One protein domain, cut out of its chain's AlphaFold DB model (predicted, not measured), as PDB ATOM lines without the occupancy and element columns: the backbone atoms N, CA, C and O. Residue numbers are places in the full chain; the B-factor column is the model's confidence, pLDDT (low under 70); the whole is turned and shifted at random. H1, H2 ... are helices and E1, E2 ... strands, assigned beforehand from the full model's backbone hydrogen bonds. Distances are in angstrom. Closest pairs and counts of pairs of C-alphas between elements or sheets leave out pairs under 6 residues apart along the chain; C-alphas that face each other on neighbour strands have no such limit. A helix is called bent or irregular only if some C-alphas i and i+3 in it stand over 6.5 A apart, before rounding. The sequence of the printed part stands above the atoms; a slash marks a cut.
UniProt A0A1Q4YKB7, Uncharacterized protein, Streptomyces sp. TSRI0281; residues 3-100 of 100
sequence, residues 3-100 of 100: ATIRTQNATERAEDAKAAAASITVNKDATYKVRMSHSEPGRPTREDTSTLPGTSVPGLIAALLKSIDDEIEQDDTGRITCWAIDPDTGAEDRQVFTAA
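AT A GLANCE: This is residues 3 to 100 of the 100 residues of an uncharacterized protein of Streptomyces sp. TSRI0281 (UniProt A0A1Q4YKB7). A twisted sheet of five antiparallel strands has helix H2 packed along one face, with the other face bare; helix H1 packs side by side with H2 and grazes the sheet with residues 17 to 23. The printed part has 98 residues, with two named helices and five named strands in the order H1 E1 E2 H2 E3 E4 E5. The sheet's order is E2 E1 E5 E4 E3, and the class is mixed, helices and strands. The whole is compact, with a radius of gyration of the C-alphas of 13.5 A and spans of 40 by 33 by 21 A.

HOW THE PARTS SIT: Residues 3 to 4 pair antiparallel with residues 71 to 72 of E3, residues 71 to 74. H1, residues 10 to 23, touches H2, residues 54 to 67, at a shallow tilt of 27 degrees, opposite ways; the closest C-alphas are those of Ala 17 and Leu 65, 5.3 A. E1, residues 31 to 39, and E2, residues 46 to 53, form a hairpin at 160 degrees, with N 34 and O 50 at 2.8 A. H2 is on the sheet at a height of 9.0 A, over E5, residues 92 to 99, and runs along the strands, at 11 degrees to E5 on the local plane. E3, E4, residues 80 to 85, and E5 form a meander, each strand the antiparallel neighbour of the one before, with N 73 and O 81 at 2.9 A and N 82 and O 95 at 2.9 A. E5 is also antiparallel to E1, with N 35 and O 96 at 2.9 A. Every O i to N i+4 pair is within hydrogen-bond range in H1, and 8 of 10 in H2, which is irregular: C-alphas 55 and 58 are 7.2 A apart.

IN THESE COORDINATES: H1 begins at C-alpha 10 (91.180, 101.564, 84.769) and spans 20.1 A. E1 spans 26.2 A, E2 23.8 A, H2 20.9 A, E3 10.5 A and E4 17.2 A. E5 spans 23.2 A, ending at C-alpha 99 (112.074, 118.935, 98.878).

THE WHOLE: The C-alphas of Asp 29 and Gly 42 are the two farthest apart, 40.6 A. The printed part has no cut and no long link. Residue 8 alone has a pLDDT under 70.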
ATOM      1  N   ALA A   3      99.804 117.512  84.189       84.62
ATOM      2  CA  ALA A   3      99.082 116.431  83.537       84.62
ATOM      3  C   ALA A   3      97.726 116.223  84.222       84.62
ATOM      4  O   ALA A   3      97.608 116.336  85.441       84.62
ATOM      5  N   THR A   4      96.702 115.917  83.429       86.25
ATOM      6  CA  THR A   4      95.347 115.656  83.921       86.25
ATOM      7  C   THR A   4      94.895 114.284  83.442       86.25
ATOM      8  O   THR A   4      94.995 113.981  82.255       86.25
ATOM      9  N   ILE A   5      94.378 113.473  84.356       82.94
ATOM     10  CA  ILE A   5      93.978 112.084  84.155       82.94
ATOM     11  C   ILE A   5      92.465 112.005  84.352       82.94
ATOM     12  O   ILE A   5      91.971 111.908  85.469       82.94
ATOM     13  N   ARG A   6      91.707 112.086  83.253       74.25
ATOM     14  CA  ARG A   6      90.228 112.116  83.288       74.25
ATOM     15  C   ARG A   6      89.563 110.839  82.782       74.25
ATOM     16  O   ARG A   6      88.338 110.769  82.748       74.25
ATOM     17  N   THR A   7      90.341 109.848  82.344       70.25
ATOM     18  CA  THR A   7      89.766 108.584  81.869       70.25
ATOM     19  C   THR A   7      89.204 107.775  83.040       70.25
ATOM     20  O   THR A   7      89.815 107.670  84.108       70.25
ATOM     21  N   GLN A   8      88.018 107.203  82.825       67.75
ATOM     22  CA  GLN A   8      87.367 106.281  83.758       67.75
ATOM     23  C   GLN A   8      87.720 104.814  83.468       67.75
ATOM     24  O   GLN A   8      87.365 103.924  84.240       67.75
ATOM     25  N   ASN A   9      88.440 104.535  82.375       83.19
ATOM     26  CA  ASN A   9      88.959 103.202  82.105       83.19
ATOM     27  C   ASN A   9      90.185 102.932  82.988       83.19
ATOM     28  O   ASN A   9      91.188 103.637  82.909       83.19
ATOM     29  N   ALA A  10      90.126 101.880  83.805       79.75
ATOM     30  CA  ALA A  10      91.180 101.564  84.769       79.75
ATOM     31  C   ALA A  10      92.554 101.268  84.129       79.75
ATOM     32  O   ALA A  10      93.585 101.574  84.729       79.75
ATOM     33  N   THR A  11      92.581 100.675  82.932       83.06
ATOM     34  CA  THR A  11      93.829 100.356  82.220       83.06
ATOM     35  C   THR A  11      94.457 101.615  81.640       83.06
ATOM     36  O   THR A  11      95.642 101.854  81.852       83.06
ATOM     37  N   GLU A  12      93.664 102.445  80.960       84.50
ATOM     38  CA  GLU A  12      94.139 103.725  80.416       84.50
ATOM     39  C   GLU A  12      94.608 104.651  81.542       84.50
ATOM     40  O   GLU A  12      95.693 105.218  81.456       84.50
ATOM     41  N   ARG A  13      93.865 104.700  82.659       83.75
ATOM     42  CA  ARG A  13      94.247 105.480  83.842       83.75
ATOM     43  C   ARG A  13      95.609 105.061  84.383       83.75
ATOM     44  O   ARG A  13      96.400 105.912  84.775       83.75
ATOM     45  N   ALA A  14      95.892 103.758  84.423       84.00
ATOM     46  CA  ALA A  14      97.169 103.257  84.917       84.00
ATOM     47  C   ALA A  14      98.346 103.666  84.014       84.00
ATOM     48  O   ALA A  14      99.409 104.019  84.530       84.00
ATOM     49  N   GLU A  15      98.166 103.645  82.692       87.00
ATOM     50  CA  GLU A  15      99.193 104.097  81.747       87.00
ATOM     51  C   GLU A  15      99.380 105.622  81.791       87.00
ATOM     52  O   GLU A  15     100.520 106.085  81.872       87.00
ATOM     53  N   ASP A  16      98.295 106.399  81.860       85.69
ATOM     54  CA  ASP A  16      98.345 107.858  82.018       85.69
ATOM     55  C   ASP A  16      99.038 108.258  83.330       85.69
ATOM     56  O   ASP A  16      99.936 109.103  83.334       85.69
ATOM     57  N   ALA A  17      98.693 107.601  84.443       86.12
ATOM     58  CA  ALA A  17      99.327 107.809  85.744       86.12
ATOM     59  C   ALA A  17     100.831 107.521  85.699       86.12
ATOM     60  O   ALA A  17     101.634 108.281  86.245       86.12
ATOM     61  N   LYS A  18     101.234 106.442  85.023       87.00
ATOM     62  CA  LYS A  18     102.642 106.076  84.854       87.00
ATOM     63  C   LYS A  18     103.393 107.094  83.995       87.00
ATOM     64  O   LYS A  18     104.510 107.470  84.353       87.00
ATOM     65  N   ALA A  19     102.803 107.545  82.889       88.38
ATOM     66  CA  ALA A  19     103.395 108.555  82.015       88.38
ATOM     67  C   ALA A  19     103.547 109.905  82.735       88.38
ATOM     68  O   ALA A  19     104.621 110.509  82.699       88.38
ATOM     69  N   ALA A  20     102.508 110.332  83.457       89.00
ATOM     70  CA  ALA A  20     102.530 111.543  84.263       89.00
ATOM     71  C   ALA A  20     103.612 111.463  85.352       89.00
ATOM     72  O   ALA A  20     104.472 112.339  85.419       89.00
ATOM     73  N   ALA A  21     103.662 110.371  86.123       88.25
ATOM     74  CA  ALA A  21     104.686 110.160  87.148       88.25
ATOM     75  C   ALA A  21     106.119 110.152  86.581       88.25
ATOM     76  O   ALA A  21     107.029 110.705  87.198       88.25
ATOM     77  N   ALA A  22     106.328 109.569  85.396       88.62
ATOM     78  CA  ALA A  22     107.634 109.522  84.734       88.62
ATOM     79  C   ALA A  22     108.132 110.898  84.257       88.62
ATOM     80  O   ALA A  22     109.335 111.086  84.088       88.62
ATOM     81  N   SER A  23     107.224 111.850  84.039       88.88
ATOM     82  CA  SER A  23     107.573 113.199  83.583       88.88
ATOM     83  C   SER A  23     108.034 114.133  84.711       88.88
ATOM     84  O   SER A  23     108.579 115.205  84.443       88.88
ATOM     85  N   ILE A  24     107.847 113.736  85.974       91.06
ATOM     86  CA  ILE A  24     108.207 114.537  87.148       91.06
ATOM     87  C   ILE A  24     109.706 114.476  87.388       91.06
ATOM     88  O   ILE A  24     110.319 113.408  87.408       91.06
ATOM     89  N   THR A  25     110.292 115.630  87.676       94.19
ATOM     90  CA  THR A  25     111.693 115.722  88.074       94.19
ATOM     91  C   THR A  25     111.811 115.619  89.590       94.19
ATOM     92  O   THR A  25     111.386 116.512  90.316       94.19
ATOM     93  N   VAL A  26     112.403 114.538  90.095       93.62
ATOM     94  CA  VAL A  26     112.600 114.321  91.536       93.62
ATOM     95  C   VAL A  26     114.088 114.268  91.856       93.62
ATOM     96  O   VAL A  26     114.830 113.504  91.236       93.62
ATOM     97  N   ASN A  27     114.521 115.034  92.861       94.81
ATOM     98  CA  ASN A  27     115.855 114.881  93.427       94.81
ATOM     99  C   ASN A  27     115.877 113.628  94.312       94.81
ATOM    100  O   ASN A  27     115.317 113.616  95.404       94.81
ATOM    101  N   LYS A  28     116.523 112.561  93.840       93.81
ATOM    102  CA  LYS A  28     116.546 111.266  94.537       93.81
ATOM    103  C   LYS A  28     117.302 111.301  95.868       93.81
ATOM    104  O   LYS A  28     117.009 110.468  96.722       93.81
ATOM    105  N   ASP A  29     118.205 112.261  96.041       95.56
ATOM    106  CA  ASP A  29     119.044 112.399  97.234       95.56
ATOM    107  C   ASP A  29     118.405 113.303  98.301       95.56
ATOM    108  O   ASP A  29     118.866 113.351  99.442       95.56
ATOM    109  N   ALA A  30     117.328 114.017  97.955       95.38
ATOM    110  CA  ALA A  30     116.602 114.870  98.887       95.38
ATOM    111  C   ALA A  30     115.627 114.069  99.762       95.38
ATOM    112  O   ALA A  30     115.108 113.017  99.378       95.38
ATOM    113  N   THR A  31     115.311 114.621 100.932       97.44
ATOM    114  CA  THR A  31     114.124 114.220 101.696       97.44
ATOM    115  C   THR A  31     112.961 115.101 101.270       97.44
ATOM    116  O   THR A  31     113.115 116.309 101.143       97.44
ATOM    117  N   TYR A  32     111.790 114.514 101.063       97.38
ATOM    118  CA  TYR A  32     110.581 115.255 100.742       97.38
ATOM    119  C   TYR A  32     109.670 115.311 101.954       97.38
ATOM    120  O   TYR A  32     109.398 114.287 102.580       97.38
ATOM    121  N   LYS A  33     109.155 116.501 102.245       97.69
ATOM    122  CA  LYS A  33     107.989 116.693 103.100       97.69
ATOM    123  C   LYS A  33     106.739 116.543 102.245       97.69
ATOM    124  O   LYS A  33     106.639 117.168 101.190       97.69
ATOM    125  N   VAL A  34     105.783 115.753 102.718       96.56
ATOM    126  CA  VAL A  34     104.492 115.554 102.061       96.56
ATOM    127  C   VAL A  34     103.394 116.035 102.982       96.56
ATOM    128  O   VAL A  34     103.218 115.495 104.072       96.56
ATOM    129  N   ARG A  35     102.671 117.069 102.557       97.00
ATOM    130  CA  ARG A  35     101.465 117.544 103.238       97.00
ATOM    131  C   ARG A  35     100.255 116.962 102.528       97.00
ATOM    132  O   ARG A  35     100.102 117.179 101.331       97.00
ATOM    133  N   MET A  36      99.415 116.261 103.270       95.50
ATOM    134  CA  MET A  36      98.162 115.689 102.789       95.50
ATOM    135  C   MET A  36      97.015 116.484 103.403       95.50
ATOM    136  O   MET A  36      97.041 116.764 104.601       95.50
ATOM    137  N   SER A  37      96.033 116.870 102.600       96.75
ATOM    138  CA  SER A  37      94.835 117.560 103.070       96.75
ATOM    139  C   SER A  37      93.595 116.982 102.414       96.75
ATOM    140  O   SER A  37      93.589 116.790 101.201       96.75
ATOM    141  N   HIS A  38      92.561 116.786 103.219       95.69
ATOM    142  CA  HIS A  38      91.248 116.326 102.796       95.69
ATOM    143  C   HIS A  38      90.190 117.326 103.268       95.69
ATOM    144  O   HIS A  38      90.081 117.601 104.473       95.69
ATOM    145  N   SER A  39      89.423 117.893 102.339       96.56
ATOM    146  CA  SER A  39      88.352 118.852 102.632       96.56
ATOM    147  C   SER A  39      87.015 118.380 102.081       96.56
ATOM    148  O   SER A  39      86.909 118.103 100.896       96.56
ATOM    149  N   GLU A  40      85.982 118.372 102.925       95.31
ATOM    150  CA  GLU A  40      84.598 118.062 102.544       95.31
ATOM    151  C   GLU A  40      83.699 119.279 102.834       95.31
ATOM    152  O   GLU A  40      83.865 119.922 103.883       95.31
ATOM    153  N   PRO A  41      82.705 119.589 101.982       94.25
ATOM    154  CA  PRO A  41      81.741 120.649 102.258       94.25
ATOM    155  C   PRO A  41      81.055 120.482 103.623       94.25
ATOM    156  O   PRO A  41      80.502 119.435 103.955       94.25
ATOM    157  N   GLY A  42      81.080 121.541 104.436       95.31
ATOM    158  CA  GLY A  42      80.440 121.551 105.756       95.31
ATOM    159  C   GLY A  42      81.202 120.811 106.861       95.31
ATOM    160  O   GLY A  42      80.676 120.694 107.970       95.31
ATOM    161  N   ARG A  43      82.432 120.342 106.610       95.38
ATOM    162  CA  ARG A  43      83.298 119.740 107.632       95.38
ATOM    163  C   ARG A  43      84.651 120.446 107.731       95.38
ATOM    164  O   ARG A  43      85.106 121.040 106.758       95.38
ATOM    165  N   PRO A  44      85.321 120.392 108.897       96.31
ATOM    166  CA  PRO A  44      86.689 120.882 109.013       96.31
ATOM    167  C   PRO A  44      87.642 120.101 108.102       96.31
ATOM    168  O   PRO A  44      87.573 118.869 108.050       96.31
ATOM    169  N   THR A  45      88.567 120.807 107.449       97.12
ATOM    170  CA  THR A  45      89.668 120.194 106.698       97.12
ATOM    171  C   THR A  45      90.535 119.359 107.631       97.12
ATOM    172  O   THR A  45      90.925 119.808 108.711       97.12
ATOM    173  N   ARG A  46      90.850 118.138 107.204       97.19
ATOM    174  CA  ARG A  46      91.807 117.263 107.882       97.19
ATOM    175  C   ARG A  46      93.143 117.383 107.177       97.19
ATOM    176  O   ARG A  46      93.190 117.365 105.950       97.19
ATOM    177  N   GLU A  47      94.218 117.491 107.944       97.75
ATOM    178  CA  GLU A  47      95.568 117.600 107.404       97.75
ATOM    179  C   GLU A  47      96.514 116.661 108.137       97.75
ATOM    180  O   GLU A  47      96.391 116.459 109.346       97.75
ATOM    181  N   ASP A  48      97.474 116.123 107.398       97.00
ATOM    182  CA  ASP A  48      98.565 115.324 107.936       97.00
ATOM    183  C   ASP A  48      99.868 115.654 107.197       97.00
ATOM    184  O   ASP A  48      99.881 116.261 106.119       97.00
ATOM    185  N   THR A  49     100.999 115.324 107.807       97.00
ATOM    186  CA  THR A  49     102.321 115.580 107.248       97.00
ATOM    187  C   THR A  49     103.243 114.402 107.499       97.00
ATOM    188  O   THR A  49     103.417 113.965 108.633       97.00
ATOM    189  N   SER A  50     103.923 113.960 106.447       95.88
ATOM    190  CA  SER A  50     104.955 112.932 106.523       95.88
ATOM    191  C   SER A  50     106.233 113.366 105.806       95.88
ATOM    192  O   SER A  50     106.290 114.409 105.148       95.88
ATOM    193  N   THR A  51     107.283 112.565 105.958       96.50
ATOM    194  CA  THR A  51     108.542 112.720 105.227       96.50
ATOM    195  C   THR A  51     108.926 111.402 104.579       96.50
ATOM    196  O   THR A  51     108.792 110.355 105.211       96.50
ATOM    197  N   LEU A  52     109.452 111.444 103.357       95.50
ATOM    198  CA  LEU A  52     109.967 110.261 102.667       95.50
ATOM    199  C   LEU A  52     111.181 110.587 101.789       95.50
ATOM    200  O   LEU A  52     111.337 111.735 101.364       95.50
ATOM    201  N   PRO A  53     112.059 109.607 101.514       97.38
ATOM    202  CA  PRO A  53     113.194 109.820 100.626       97.38
ATOM    203  C   PRO A  53     112.729 110.079  99.189       97.38
ATOM    204  O   PRO A  53     111.739 109.502  98.728       97.38
ATOM    205  N   GLY A  54     113.481 110.895  98.446       95.25
ATOM    206  CA  GLY A  54     113.192 111.225  97.049       95.25
ATOM    207  C   GLY A  54     113.067 109.996  96.143       95.25
ATOM    208  O   GLY A  54     112.277 109.990  95.204       95.25
ATOM    209  N   THR A  55     113.761 108.900  96.462       95.69
ATOM    210  CA  THR A  55     113.637 107.620  95.742       95.69
ATOM    211  C   THR A  55     112.231 107.010  95.787       95.69
ATOM    212  O   THR A  55     111.874 106.271  94.870       95.69
ATOM    213  N   SER A  56     111.417 107.324  96.799       94.62
ATOM    214  CA  SER A  56     110.054 106.795  96.959       94.62
ATOM    215  C   SER A  56     108.969 107.667  96.315       94.62
ATOM    216  O   SER A  56     107.867 107.173  96.069       94.62
ATOM    217  N   VAL A  57     109.262 108.936  96.009       93.38
ATOM    218  CA  VAL A  57     108.269 109.911  95.519       93.38
ATOM    219  C   VAL A  57     107.590 109.465  94.212       93.38
ATOM    220  O   VAL A  57     106.358 109.451  94.187       93.38
ATOM    221  N   PRO A  58     108.307 109.019  93.154       91.50
ATOM    222  CA  PRO A  58     107.648 108.633  91.902       91.50
ATOM    223  C   PRO A  58     106.679 107.454  92.064       91.50
ATOM    224  O   PRO A  58     105.617 107.432  91.449       91.50
ATOM    225  N   GLY A  59     107.031 106.482  92.915       89.38
ATOM    226  CA  GLY A  59     106.191 105.313  93.176       89.38
ATOM    227  C   GLY A  59     104.905 105.668  93.922       89.38
ATOM    228  O   GLY A  59     103.836 105.179  93.561       89.38
ATOM    229  N   LEU A  60     104.996 106.555  94.919       91.19
ATOM    230  CA  LEU A  60     103.828 107.040  95.657       91.19
ATOM    231  C   LEU A  60     102.886 107.837  94.748       91.19
ATOM    232  O   LEU A  60     101.685 107.591  94.747       91.19
ATOM    233  N   ILE A  61     103.429 108.731  93.924       91.25
ATOM    234  CA  ILE A  61     102.637 109.525  92.982       91.25
ATOM    235  C   ILE A  61     101.902 108.637  91.973       91.25
ATOM    236  O   ILE A  61     100.708 108.819  91.752       91.25
ATOM    237  N   ALA A  62     102.582 107.643  91.395       88.12
ATOM    238  CA  ALA A  62     101.944 106.712  90.467       88.12
ATOM    239  C   ALA A  62     100.793 105.932  91.129       88.12
ATOM    240  O   ALA A  62      99.773 105.678  90.489       88.12
ATOM    241  N   ALA A  63     100.939 105.563  92.407       87.25
ATOM    242  CA  ALA A  63      99.878 104.901  93.162       87.25
ATOM    243  C   ALA A  63      98.673 105.826  93.386       87.25
ATOM    244  O   ALA A  63      97.548 105.404  93.131       87.25
ATOM    245  N   LEU A  64      98.917 107.077  93.788       88.38
ATOM    246  CA  LEU A  64      97.879 108.076  94.045       88.38
ATOM    247  C   LEU A  64      97.071 108.430  92.784       88.38
ATOM    248  O   LEU A  64      95.842 108.352  92.794       88.38
ATOM    249  N   LEU A  65      97.757 108.708  91.671       85.25
ATOM    250  CA  LEU A  65      97.139 109.018  90.372       85.25
ATOM    251  C   LEU A  65      96.325 107.847  89.806       85.25
ATOM    252  O   LEU A  65      95.299 108.029  89.147       85.25
ATOM    253  N   LYS A  66      96.752 106.611  90.091       81.25
ATOM    254  CA  LYS A  66      95.994 105.416  89.714       81.25
ATOM    255  C   LYS A  66      94.698 105.283  90.520       81.25
ATOM    256  O   LYS A  66      93.728 104.747  89.988       81.25
ATOM    257  N   SER A  67      94.700 105.684  91.791       74.62
ATOM    258  CA  SER A  67      93.622 105.361  92.729       74.62
ATOM    259  C   SER A  67      92.599 106.467  92.941       74.62
ATOM    260  O   SER A  67      91.421 106.151  93.052       74.62
ATOM    261  N   ILE A  68      93.043 107.719  93.070       73.88
ATOM    262  CA  ILE A  68      92.200 108.806  93.587       73.88
ATOM    263  C   ILE A  68      92.443 110.148  92.894       73.88
ATOM    264  O   ILE A  68      91.482 110.877  92.709       73.88
ATOM    265  N   ASP A  69      93.667 110.458  92.451       78.94
ATOM    266  CA  ASP A  69      93.985 111.800  91.937       78.94
ATOM    267  C   ASP A  69      93.748 111.942  90.434       78.94
ATOM    268  O   ASP A  69      94.148 111.082  89.646       78.94
ATOM    269  N   ASP A  70      93.142 113.061  90.041       84.12
ATOM    270  CA  ASP A  70      92.819 113.411  88.655       84.12
ATOM    271  C   ASP A  70      93.843 114.359  88.035       84.12
ATOM    272  O   ASP A  70      93.862 114.566  86.820       84.12
ATOM    273  N   GLU A  71      94.694 114.970  88.849       90.75
ATOM    274  CA  GLU A  71      95.650 115.954  88.381       90.75
ATOM    275  C   GLU A  71      96.986 115.842  89.095       90.75
ATOM    276  O   GLU A  71      97.065 115.560  90.291       90.75
ATOM    277  N   ILE A  72      98.040 116.134  88.338       93.94
ATOM    278  CA  ILE A  72      99.359 116.395  88.874       93.94
ATOM    279  C   ILE A  72     100.007 117.614  88.232       93.94
ATOM    280  O   ILE A  72      99.970 117.806  87.015       93.94
ATOM    281  N   GLU A  73     100.662 118.416  89.059       95.31
ATOM    282  CA  GLU A  73     101.433 119.579  88.652       95.31
ATOM    283  C   GLU A  73     102.788 119.594  89.360       95.31
ATOM    284  O   GLU A  73     102.884 119.295  90.547       95.31
ATOM    285  N   GLN A  74     103.838 119.971  88.637       96.12
ATOM    286  CA  GLN A  74     105.133 120.335  89.195       96.12
ATOM    287  C   GLN A  74     105.495 121.754  88.762       96.12
ATOM    288  O   GLN A  74     105.585 122.019  87.560       96.12
ATOM    289  N   ASP A  75     105.719 122.643  89.726       94.38
ATOM    290  CA  ASP A  75     106.109 124.030  89.459       94.38
ATOM    291  C   ASP A  75     107.630 124.201  89.282       94.38
ATOM    292  O   ASP A  75     108.412 123.256  89.426       94.38
ATOM    293  N   ASP A  76     108.052 125.428  88.974       92.75
ATOM    294  CA  ASP A  76     109.457 125.769  88.713       92.75
ATOM    295  C   ASP A  76     110.362 125.661  89.954       92.75
ATOM    296  O   ASP A  76     111.586 125.639  89.833       92.75
ATOM    297  N   THR A  77     109.782 125.564  91.155       91.69
ATOM    298  CA  THR A  77     110.524 125.313  92.402       91.69
ATOM    299  C   THR A  77     110.740 123.821  92.657       91.69
ATOM    300  O   THR A  77     111.427 123.440  93.604       91.69
ATOM    301  N   GLY A  78     110.156 122.959  91.818       91.44
ATOM    302  CA  GLY A  78     110.180 121.512  91.980       91.44
ATOM    303  C   GLY A  78     109.131 120.989  92.960       91.44
ATOM    304  O   GLY A  78     109.118 119.784  93.227       91.44
ATOM    305  N   ARG A  79     108.240 121.849  93.472       95.81
ATOM    306  CA  ARG A  79     107.087 121.439  94.279       95.81
ATOM    307  C   ARG A  79     106.118 120.672  93.393       95.81
ATOM    308  O   ARG A  79     105.766 121.133  92.310       95.81
ATOM    309  N   ILE A  80     105.665 119.526  93.886       96.31
ATOM    310  CA  ILE A  80     104.710 118.670  93.183       96.31
ATOM    311  C   ILE A  80     103.384 118.709  93.936       96.31
ATOM    312  O   ILE A  80     103.371 118.623  95.165       96.31
ATOM    313  N   THR A  81     102.281 118.835  93.214       96.06
ATOM    314  CA  THR A  81     100.922 118.808  93.754       96.06
ATOM    315  C   THR A  81     100.133 117.739  93.016       96.06
ATOM    316  O   THR A  81     100.026 117.812  91.796       96.06
ATOM    317  N   CYS A  82      99.585 116.776  93.749       94.81
ATOM    318  CA  CYS A  82      98.548 115.874  93.257       94.81
ATOM    319  C   CYS A  82      97.195 116.300  93.837       94.81
ATOM    320  O   CYS A  82      97.146 116.855  94.946       94.81
ATOM    321  N   TRP A  83      96.122 116.117  93.069       94.00
ATOM    322  CA  TRP A  83      94.795 116.589  93.454       94.00
ATOM    323  C   TRP A  83      93.663 115.753  92.852       94.00
ATOM    324  O   TRP A  83      93.730 115.345  91.689       94.00
ATOM    325  N   ALA A  84      92.607 115.575  93.643       92.19
ATOM    326  CA  ALA A  84      91.352 114.929  93.282       92.19
ATOM    327  C   ALA A  84      90.155 115.789  93.700       92.19
ATOM    328  O   ALA A  84      90.207 116.453  94.739       92.19
ATOM    329  N   ILE A  85      89.054 115.696  92.947       90.44
ATOM    330  CA  ILE A  85      87.726 116.098  93.422       90.44
ATOM    331  C   ILE A  85      86.773 114.916  93.256       90.44
ATOM    332  O   ILE A  85      86.582 114.423  92.146       90.44
ATOM    333  N   ASP A  86      86.098 114.527  94.332       88.31
ATOM    334  CA  ASP A  86      84.937 113.646  94.258       88.31
ATOM    335  C   ASP A  86      83.740 114.418  93.661       88.31
ATOM    336  O   ASP A  86      83.257 115.377  94.278       88.31
ATOM    337  N   PRO A  87      83.233 114.038  92.474       84.88
ATOM    338  CA  PRO A  87      82.153 114.764  91.812       84.88
ATOM    339  C   PRO A  87      80.797 114.640  92.525       84.88
ATOM    340  O   PRO A  87      79.937 115.495  92.315       84.88
ATOM    341  N   ASP A  88      80.595 113.609  93.349       88.50
ATOM    342  CA  ASP A  88      79.330 113.349  94.040       88.50
ATOM    343  C   ASP A  88      79.252 114.112  95.366       88.50
ATOM    344  O   ASP A  88      78.184 114.594  95.760       88.50
ATOM    345  N   THR A  89      80.381 114.233  96.067       91.31
ATOM    346  CA  THR A  89      80.440 114.862  97.395       91.31
ATOM    347  C   THR A  89      81.063 116.257  97.386       91.31
ATOM    348  O   THR A  89      80.861 117.022  98.333       91.31
ATOM    349  N   GLY A  90      81.807 116.610  96.334       91.31
ATOM    350  CA  GLY A  90      82.643 117.808  96.286       91.31
ATOM    351  C   GLY A  90      83.838 117.745  97.240       91.31
ATOM    352  O   GLY A  90      84.413 118.788  97.551       91.31
ATOM    353  N   ALA A  91      84.170 116.558  97.759       93.50
ATOM    354  CA  ALA A  91      85.351 116.371  98.586       93.50
ATOM    355  C   ALA A  91      86.616 116.564  97.745       93.50
ATOM    356  O   ALA A  91      86.685 116.099  96.610       93.50
ATOM    357  N   GLU A  92      87.618 117.229  98.307       94.75
ATOM    358  CA  GLU A  92      88.913 117.416  97.663       94.75
ATOM    359  C   GLU A  92      90.013 116.748  98.480       94.75
ATOM    360  O   GLU A  92      90.150 117.007  99.680       94.75
ATOM    361  N   ASP A  93      90.836 115.955  97.803       94.19
ATOM    362  CA  ASP A  93      92.088 115.426  98.332       94.19
ATOM    363  C   ASP A  93      93.252 116.122  97.638       94.19
ATOM    364  O   ASP A  93      93.264 116.298  96.420       94.19
ATOM    365  N   ARG A  94      94.241 116.562  98.418       95.56
ATOM    366  CA  ARG A  94      95.440 117.219  97.892       95.56
ATOM    367  C   ARG A  94      96.682 116.744  98.619       95.56
ATOM    368  O   ARG A  94      96.742 116.770  99.849       95.56
ATOM    369  N   GLN A  95      97.708 116.388  97.854       95.69
ATOM    370  CA  GLN A  95      99.018 116.002  98.367       95.69
ATOM    371  C   GLN A  95     100.082 116.910  97.761       95.69
ATOM    372  O   GLN A  95     100.207 117.044  96.546       95.69
ATOM    373  N   VAL A  96     100.856 117.560  98.625       96.94
ATOM    374  CA  VAL A  96     101.905 118.507  98.242       96.94
ATOM    375  C   VAL A  96     103.250 117.967  98.686       96.94
ATOM    376  O   VAL A  96     103.486 117.808  99.882       96.94
ATOM    377  N   PHE A  97     104.148 117.766  97.729       97.12
ATOM    378  CA  PHE A  97     105.512 117.306  97.942       97.12
ATOM    379  C   PHE A  97     106.468 118.489  97.814       97.12
ATOM    380  O   PHE A  97     106.443 119.230  96.829       97.12
ATOM    381  N   THR A  98     107.330 118.675  98.806       97.25
ATOM    382  CA  THR A  98     108.349 119.731  98.809       97.25
ATOM    383  C   THR A  98     109.672 119.136  99.264       97.25
ATOM    384  O   THR A  98     109.720 118.492 100.312       97.25
ATOM    385  N   ALA A  99     110.728 119.324  98.473       94.62
ATOM    386  CA  ALA A  99     112.074 118.935  98.878       94.62
ATOM    387  C   ALA A  99     112.513 119.788 100.082       94.62
ATOM    388  O   ALA A  99     112.294 121.001 100.089       94.62
ATOM    389  N   ALA A 100     113.060 119.132 101.104       84.12
ATOM    390  CA  ALA A 100     113.629 119.749 102.299       84.12
ATOM    391  C   ALA A 100     115.109 120.097 102.107       84.12
ATOM    392  O   ALA A 100     115.783 119.397 101.313       84.12
TER     393      ALA A 100